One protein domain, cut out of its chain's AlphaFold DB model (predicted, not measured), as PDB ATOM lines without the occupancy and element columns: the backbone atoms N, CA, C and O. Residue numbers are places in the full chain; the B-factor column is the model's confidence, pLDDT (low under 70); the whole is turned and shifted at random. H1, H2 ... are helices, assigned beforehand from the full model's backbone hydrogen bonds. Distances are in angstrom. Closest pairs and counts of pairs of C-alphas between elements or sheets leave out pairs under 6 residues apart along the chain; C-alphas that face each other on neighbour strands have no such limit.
ATOM      1  N   CYS A 163     172.015 205.339 167.077       74.81
ATOM      2  CA  CYS A 163     173.048 204.412 166.602       74.81
ATOM      3  C   CYS A 163     174.369 205.186 166.610       74.81
ATOM      4  O   CYS A 163     174.453 206.250 166.003       74.81
ATOM      5  N   LEU A 164     175.381 204.693 167.326       74.81
ATOM      6  CA  LEU A 164     176.668 205.381 167.447       74.81
ATOM      7  C   LEU A 164     177.232 205.719 166.051       74.81
ATOM      8  O   LEU A 164     177.795 206.779 165.822       74.81
ATOM      9  N   PHE A 165     176.961 204.848 165.080       77.56
ATOM     10  CA  PHE A 165     177.264 205.037 163.663       77.56
ATOM     11  C   PHE A 165     176.552 206.235 163.022       77.56
ATOM     12  O   PHE A 165     177.157 206.942 162.228       77.56
ATOM     13  N   ARG A 166     175.301 206.506 163.400       75.38
ATOM     14  CA  ARG A 166     174.563 207.703 162.980       75.38
ATOM     15  C   ARG A 166     175.194 208.957 163.582       75.38
ATOM     16  O   ARG A 166     175.297 209.959 162.899       75.38
ATOM     17  N   LEU A 167     175.657 208.892 164.830       78.56
ATOM     18  CA  LEU A 167     176.363 210.007 165.471       78.56
ATOM     19  C   LEU A 167     177.729 210.296 164.829       78.56
ATOM     20  O   LEU A 167     178.115 211.457 164.756       78.56
ATOM     21  N   LEU A 168     178.457 209.268 164.377       83.62
ATOM     22  CA  LEU A 168     179.801 209.435 163.805       83.62
ATOM     23  C   LEU A 168     179.814 209.647 162.283       83.62
ATOM     24  O   LEU A 168     180.686 210.350 161.786       83.62
ATOM     25  N   LEU A 169     178.908 209.007 161.541       84.88
ATOM     26  CA  LEU A 169     178.926 208.956 160.072       84.88
ATOM     27  C   LEU A 169     177.657 209.531 159.426       84.88
ATOM     28  O   LEU A 169     177.526 209.465 158.208       84.88
ATOM     29  N   ASP A 170     176.702 210.022 160.221       79.12
ATOM     30  CA  ASP A 170     175.371 210.476 159.774       79.12
ATOM     31  C   ASP A 170     174.572 209.416 158.980       79.12
ATOM     32  O   ASP A 170     173.555 209.678 158.341       79.12
ATOM     33  N   GLN A 171     175.005 208.157 159.065       75.25
ATOM     34  CA  GLN A 171     174.442 207.004 158.368       75.25
ATOM     35  C   GLN A 171     173.949 205.990 159.399       75.25
ATOM     36  O   GLN A 171     174.615 205.717 160.400       75.25
ATOM     37  N   ASP A 172     172.772 205.405 159.171       72.56
ATOM     38  CA  ASP A 172     172.317 204.312 160.026       72.56
ATOM     39  C   ASP A 172     173.190 203.072 159.790       72.56
ATOM     40  O   ASP A 172     173.425 202.646 158.660       72.56
ATOM     41  N   CYS A 173     173.661 202.464 160.875       81.25
ATOM     42  CA  CYS A 173     174.351 201.184 160.809       81.25
ATOM     43  C   CYS A 173     173.427 200.096 160.236       81.25
ATOM     44  O   CYS A 173     172.221 200.091 160.499       81.25
ATOM     45  N   TRP A 174     174.000 199.112 159.533       78.00
ATOM     46  CA  TRP A 174     173.241 198.003 158.934       78.00
ATOM     47  C   TRP A 174     172.362 197.276 159.964       78.00
ATOM     48  O   TRP A 174     171.242 196.880 159.645       78.00
ATOM     49  N   GLY A 175     172.830 197.174 161.214       79.25
ATOM     50  CA  GLY A 175     172.071 196.623 162.340       79.25
ATOM     51  C   GLY A 175     170.855 197.468 162.750       79.25
ATOM     52  O   GLY A 175     169.747 196.952 162.839       79.25
ATOM     53  N   CYS A 176     171.003 198.779 162.964       80.75
ATOM     54  CA  CYS A 176     169.853 199.611 163.347       80.75
ATOM     55  C   CYS A 176     168.869 199.822 162.192       80.75
ATOM     56  O   CYS A 176     167.663 199.877 162.435       80.75
ATOM     57  N   GLY A 177     169.356 199.890 160.948       81.31
ATOM     58  CA  GLY A 177     168.509 199.932 159.757       81.31
ATOM     59  C   GLY A 177     167.666 198.664 159.612       81.31
ATOM     60  O   GLY A 177     166.454 198.750 159.418       81.31
ATOM     61  N   THR A 178     168.271 197.484 159.799       79.44
ATOM     62  CA  THR A 178     167.526 196.212 159.815       79.44
ATOM     63  C   THR A 178     166.535 196.141 160.969       79.44
ATOM     64  O   THR A 178     165.388 195.779 160.724       79.44
ATOM     65  N   LEU A 179     166.904 196.549 162.188       81.38
ATOM     66  CA  LEU A 179     165.970 196.579 163.321       81.38
ATOM     67  C   LEU A 179     164.761 197.489 163.066       81.38
ATOM     68  O   LEU A 179     163.630 197.079 163.323       81.38
ATOM     69  N   ARG A 180     164.970 198.716 162.568       82.31
ATOM     70  CA  ARG A 180     163.860 199.635 162.263       82.31
ATOM     71  C   ARG A 180     162.985 199.103 161.133       82.31
ATOM     72  O   ARG A 180     161.766 199.209 161.226       82.31
ATOM     73  N   ALA A 181     163.583 198.501 160.105       84.88
ATOM     74  CA  ALA A 181     162.826 197.865 159.032       84.88
ATOM     75  C   ALA A 181     161.999 196.681 159.557       84.88
ATOM     76  O   ALA A 181     160.829 196.547 159.205       84.88
ATOM     77  N   LEU A 182     162.554 195.872 160.468       82.81
ATOM     78  CA  LEU A 182     161.826 194.786 161.125       82.81
ATOM     79  C   LEU A 182     160.665 195.316 161.978       82.81
ATOM     80  O   LEU A 182     159.569 194.766 161.940       82.81
ATOM     81  N   ALA A 183     160.880 196.409 162.714       83.56
ATOM     82  CA  ALA A 183     159.838 197.065 163.499       83.56
ATOM     83  C   ALA A 183     158.714 197.637 162.616       83.56
ATOM     84  O   ALA A 183     157.544 197.551 162.987       83.56
ATOM     85  N   ALA A 184     159.042 198.182 161.439       85.81
ATOM     86  CA  ALA A 184     158.056 198.606 160.445       85.81
ATOM     87  C   ALA A 184     157.276 197.408 159.875       85.81
ATOM     88  O   ALA A 184     156.048 197.452 159.819       85.81
ATOM     89  N   LEU A 185     157.955 196.297 159.560       84.56
ATOM     90  CA  LEU A 185     157.308 195.053 159.119       84.56
ATOM     91  C   LEU A 185     156.370 194.470 160.182       84.56
ATOM     92  O   LEU A 185     155.268 194.046 159.847       84.56
ATOM     93  N   LEU A 186     156.755 194.510 161.462       83.88
ATOM     94  CA  LEU A 186     155.902 194.096 162.586       83.88
ATOM     95  C   LEU A 186     154.631 194.951 162.713       83.88
ATOM     96  O   LEU A 186     153.613 194.468 163.199       83.88
ATOM     97  N   ARG A 187     154.668 196.205 162.249       87.94
ATOM     98  CA  ARG A 187     153.505 197.105 162.160       87.94
ATOM     99  C   ARG A 187     152.749 196.985 160.829       87.94
ATOM    100  O   ARG A 187     151.842 197.775 160.588       87.94
ATOM    101  N   LEU A 188     153.123 196.028 159.974       88.12
ATOM    102  CA  LEU A 188     152.630 195.853 158.603       88.12
ATOM    103  C   LEU A 188     152.867 197.081 157.693       88.12
ATOM    104  O   LEU A 188     152.207 197.241 156.666       88.12
ATOM    105  N   ASP A 189     153.840 197.933 158.023       88.81
ATOM    106  CA  ASP A 189     154.241 199.074 157.197       88.81
ATOM    107  C   ASP A 189     155.327 198.660 156.192       88.81
ATOM    108  O   ASP A 189     156.520 198.935 156.351       88.81
ATOM    109  N   LEU A 190     154.898 197.952 155.144       88.62
ATOM    110  CA  LEU A 190     155.758 197.534 154.034       88.62
ATOM    111  C   LEU A 190     156.523 198.689 153.357       88.62
ATOM    112  O   LEU A 190     157.730 198.537 153.149       88.62
ATOM    113  N   PRO A 191     155.891 199.827 152.992       86.94
ATOM    114  CA  PRO A 191     156.617 200.912 152.335       86.94
ATOM    115  C   PRO A 191     157.651 201.555 153.268       86.94
ATOM    116  O   PRO A 191     158.754 201.862 152.816       86.94
ATOM    117  N   GLY A 192     157.350 201.686 154.567       85.50
ATOM    118  CA  GLY A 192     158.324 202.141 155.562       85.50
ATOM    119  C   GLY A 192     159.521 201.194 155.695       85.50
ATOM    120  O   GLY A 192     160.666 201.641 155.759       85.50
ATOM    121  N   ALA A 193     159.285 199.882 155.663       87.44
ATOM    122  CA  ALA A 193     160.347 198.882 155.730       87.44
ATOM    123  C   ALA A 193     161.261 198.885 154.492       87.44
ATOM    124  O   ALA A 193     162.484 198.840 154.631       87.44
ATOM    125  N   LEU A 194     160.681 198.983 153.290       85.19
ATOM    126  CA  LEU A 194     161.418 199.042 152.021       85.19
ATOM    127  C   LEU A 194     162.289 200.297 151.908       85.19
ATOM    128  O   LEU A 194     163.404 200.214 151.396       85.19
ATOM    129  N   ALA A 195     161.805 201.436 152.410       86.31
ATOM    130  CA  ALA A 195     162.561 202.687 152.424       86.31
ATOM    131  C   ALA A 195     163.789 202.631 153.350       86.31
ATOM    132  O   ALA A 195     164.794 203.281 153.079       86.31
ATOM    133  N   LEU A 196     163.713 201.854 154.435       84.44
ATOM    134  CA  LEU A 196     164.802 201.696 155.402       84.44
ATOM    135  C   LEU A 196     165.816 200.637 154.975       84.44
ATOM    136  O   LEU A 196     167.019 200.821 155.150       84.44
ATOM    137  N   ASN A 197     165.338 199.507 154.455       84.69
ATOM    138  CA  ASN A 197     166.196 198.449 153.948       84.69
ATOM    139  C   ASN A 197     165.451 197.604 152.896       84.69
ATOM    140  O   ASN A 197     164.540 196.848 153.258       84.69
ATOM    141  N   PRO A 198     165.863 197.641 151.617       82.44
ATOM    142  CA  PRO A 198     165.204 196.891 150.548       82.44
ATOM    143  C   PRO A 198     165.357 195.369 150.692       82.44
ATOM    144  O   PRO A 198     164.558 194.624 150.134       82.44
ATOM    145  N   LEU A 199     166.338 194.889 151.466       82.81
ATOM    146  CA  LEU A 199     166.508 193.465 151.777       82.81
ATOM    147  C   LEU A 199     165.608 192.997 152.929       82.81
ATOM    148  O   LEU A 199     165.460 191.792 153.134       82.81
ATOM    149  N   SER A 200     164.978 193.911 153.673       81.56
ATOM    150  CA  SER A 200     164.131 193.556 154.819       81.56
ATOM    151  C   SER A 200     162.973 192.595 154.505       81.56
ATOM    152  O   SER A 200     162.765 191.686 155.312       81.56
ATOM    153  N   PRO A 201     162.263 192.679 153.358       80.81
ATOM    154  CA  PRO A 201     161.183 191.743 153.057       80.81
ATOM    155  C   PRO A 201     161.717 190.327 152.837       80.81
ATOM    156  O   PRO A 201     161.085 189.356 153.240       80.81
ATOM    157  N   LEU A 202     162.906 190.210 152.235       84.88
ATOM    158  CA  LEU A 202     163.569 188.932 151.995       84.88
ATOM    159  C   LEU A 202     164.003 188.289 153.319       84.88
ATOM    160  O   LEU A 202     163.785 187.097 153.541       84.88
ATOM    161  N   VAL A 203     164.572 189.086 154.229       82.81
ATOM    162  CA  VAL A 203     164.953 188.628 155.574       82.81
ATOM    163  C   VAL A 203     163.721 188.194 156.370       82.81
ATOM    164  O   VAL A 203     163.738 187.141 156.998       82.81
ATOM    165  N   ALA A 204     162.620 188.942 156.307       83.25
ATOM    166  CA  ALA A 204     161.385 188.547 156.977       83.25
ATOM    167  C   ALA A 204     160.775 187.272 156.381       83.25
ATOM    168  O   ALA A 204     160.398 186.372 157.129       83.25
ATOM    169  N   ALA A 205     160.736 187.148 155.052       84.44
ATOM    170  CA  ALA A 205     160.234 185.950 154.381       84.44
ATOM    171  C   ALA A 205     161.062 184.704 154.736       84.44
ATOM    172  O   ALA A 205     160.497 183.648 155.020       84.44
ATOM    173  N   THR A 206     162.390 184.830 154.779       85.06
ATOM    174  CA  THR A 206     163.279 183.732 155.188       85.06
ATOM    175  C   THR A 206     163.106 183.380 156.661       85.06
ATOM    176  O   THR A 206     163.003 182.196 156.978       85.06
ATOM    177  N   LEU A 207     162.970 184.368 157.554       83.56
ATOM    178  CA  LEU A 207     162.670 184.112 158.965       83.56
ATOM    179  C   LEU A 207     161.358 183.342 159.126       83.56
ATOM    180  O   LEU A 207     161.317 182.355 159.857       83.56
ATOM    181  N   VAL A 208     160.298 183.760 158.429       86.69
ATOM    182  CA  VAL A 208     158.990 183.093 158.474       86.69
ATOM    183  C   VAL A 208     159.092 181.672 157.931       86.69
ATOM    184  O   VAL A 208     158.588 180.753 158.569       86.69
ATOM    185  N   ALA A 209     159.779 181.466 156.807       88.56
ATOM    186  CA  ALA A 209     159.953 180.142 156.214       88.56
ATOM    187  C   ALA A 209     160.705 179.181 157.150       88.56
ATOM    188  O   ALA A 209     160.264 178.049 157.352       88.56
ATOM    189  N   VAL A 210     161.798 179.639 157.768       90.31
ATOM    190  CA  VAL A 210     162.578 178.840 158.726       90.31
ATOM    191  C   VAL A 210     161.756 178.550 159.982       90.31
ATOM    192  O   VAL A 210     161.711 177.410 160.441       90.31
ATOM    193  N   SER A 211     161.043 179.553 160.501       85.19
ATOM    194  CA  SER A 211     160.190 179.405 161.686       85.19
ATOM    195  C   SER A 211     159.044 178.425 161.440       85.19
ATOM    196  O   SER A 211     158.778 177.562 162.273       85.19
ATOM    197  N   ALA A 212     158.385 178.527 160.284       89.81
ATOM    198  CA  ALA A 212     157.312 177.628 159.884       89.81
ATOM    199  C   ALA A 212     157.823 176.193 159.704       89.81
ATOM    200  O   ALA A 212     157.175 175.262 160.177       89.81
ATOM    201  N   GLY A 213     158.999 176.014 159.093       91.50
ATOM    202  CA  GLY A 213     159.656 174.709 158.979       91.50
ATOM    203  C   GLY A 213     159.924 174.075 160.344       91.50
ATOM    204  O   GLY A 213     159.486 172.954 160.598       91.50
ATOM    205  N   GLY A 214     160.544 174.823 161.262       90.62
ATOM    206  CA  GLY A 214     160.807 174.346 162.623       90.62
ATOM    207  C   GLY A 214     159.531 174.036 163.414       90.62
ATOM    208  O   GLY A 214     159.474 173.042 164.139       90.62
ATOM    209  N   LEU A 215     158.473 174.839 163.251       91.00
ATOM    210  CA  LEU A 215     157.184 174.602 163.906       91.00
ATOM    211  C   LEU A 215     156.497 173.334 163.374       91.00
ATOM    212  O   LEU A 215     155.928 172.568 164.152       91.00
ATOM    213  N   LEU A 216     156.572 173.091 162.063       94.12
ATOM    214  CA  LEU A 216     156.039 171.886 161.428       94.12
ATOM    215  C   LEU A 216     156.781 170.631 161.889       94.12
ATOM    216  O   LEU A 216     156.137 169.629 162.202       94.12
ATOM    217  N   GLU A 217     158.109 170.681 161.989       93.69
ATOM    218  CA  GLU A 217     158.894 169.565 162.523       93.69
ATOM    219  C   GLU A 217     158.568 169.289 163.991       93.69
ATOM    220  O   GLU A 217     158.339 168.135 164.363       93.69
ATOM    221  N   LEU A 218     158.457 170.335 164.815       91.94
ATOM    222  CA  LEU A 218     158.072 170.201 166.219       91.94
ATOM    223  C   LEU A 218     156.670 169.591 166.358       91.94
ATOM    224  O   LEU A 218     156.454 168.699 167.181       91.94
ATOM    225  N   HIS A 219     155.727 170.015 165.516       93.44
ATOM    226  CA  HIS A 219     154.377 169.458 165.481       93.44
ATOM    227  C   HIS A 219     154.378 167.984 165.046       93.44
ATOM    228  O   HIS A 219     153.702 167.153 165.658       93.44
ATOM    229  N   ALA A 220     155.171 167.630 164.031       94.31
ATOM    230  CA  ALA A 220     155.322 166.254 163.560       94.31
ATOM    231  C   ALA A 220     156.021 165.344 164.584       94.31
ATOM    232  O   ALA A 220     155.791 164.132 164.584       94.31
ATOM    233  N   HIS A 221     156.880 165.897 165.440       93.00
ATOM    234  CA  HIS A 221     157.495 165.168 166.545       93.00
ATOM    235  C   HIS A 221     156.491 164.922 167.678       93.00
ATOM    236  O   HIS A 221     156.328 163.782 168.105       93.00
ATOM    237  N   ASN A 222     155.740 165.951 168.085       93.44
ATOM    238  CA  ASN A 222     154.726 165.844 169.138       93.44
ATOM    239  C   ASN A 222     153.624 164.823 168.777       93.44
ATOM    240  O   ASN A 222     153.261 163.968 169.577       93.44
ATOM    241  N   ARG A 223     153.176 164.811 167.512       94.31
ATOM    242  CA  ARG A 223     152.223 163.808 166.990       94.31
ATOM    243  C   ARG A 223     152.705 162.360 167.116       94.31
ATOM    244  O   ARG A 223     151.875 161.460 167.185       94.31
ATOM    245  N   ARG A 224     154.020 162.124 167.077       93.31
ATOM    246  CA  ARG A 224     154.610 160.779 167.132       93.31
ATOM    247  C   ARG A 224     154.804 160.263 168.553       93.31
ATOM    248  O   ARG A 224     154.939 159.056 168.717       93.31
ATOM    249  N   SER A 225     154.778 161.138 169.556       87.31
ATOM    250  CA  SER A 225     154.967 160.766 170.958       87.31
ATOM    251  C   SER A 225     153.836 161.311 171.843       87.31
ATOM    252  O   SER A 225     154.099 162.110 172.736       87.31
ATOM    253  N   PRO A 226     152.569 160.913 171.608       75.88
ATOM    254  CA  PRO A 226     151.432 161.499 172.313       75.88
ATOM    255  C   PRO A 226     151.362 161.153 173.812       75.88
ATOM    256  O   PRO A 226     150.651 161.847 174.524       75.88
ATOM    257  N   ASN A 227     152.075 160.121 174.293       68.94
ATOM    258  CA  ASN A 227     151.949 159.590 175.663       68.94
ATOM    259  C   ASN A 227     153.285 159.076 176.253       68.94
ATOM    260  O   ASN A 227     153.325 157.973 176.795       68.94
ATOM    261  N   GLY A 228     154.384 159.813 176.068       58.66
ATOM    262  CA  GLY A 228     155.669 159.486 176.710       58.66
ATOM    263  C   GLY A 228     155.711 159.929 178.163       58.66
ATOM    264  O   GLY A 228     155.367 161.109 178.392       58.66
TER     265      GLY A 228
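This is residues 163 to 228 of the 228 residues of an uncharacterized protein of Phenylobacterium parvum (UniProt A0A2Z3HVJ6). A small head, the helical hairpin of H2 and H3 with short H1 off the start of H2, bears one long helical arm, H4, whose residues 205 to 222 stick out. The printed part has 66 residues with four named helices, H1 to H4, and no named strand: all helix. It is extended, radius of gyration of the C-alphas 17.6 A, spanning 58 by 24 by 16 A.

H1, residues 164 to 169, is near H2, residues 174 to 186. H2 touches H3, residues 190 to 196, opposite ways at a shallow tilt of 11 degrees; the closest C-alphas, of Ala 181 and Ala 193, are 4.3 A apart. H4, residues 200 to 222, touches H2 with residues 200 to 204 alone, at a steep tilt of 66 degrees; the closest C-alphas are those of Ala 181 and Ser 200, 6.2 A. In H1 to H4 every O i to N i+4 pair is within hydrogen-bond range.

H1 begins at C-alpha 164 (176.668, 205.381, 167.447). H2 is 18.1 A long; H4, 32.6 A, ends at C-alpha 222 (154.726, 165.844, 169.138).

The printed part has no cut, and its three links are tight. Residues 227 to 228 have pLDDT under 70.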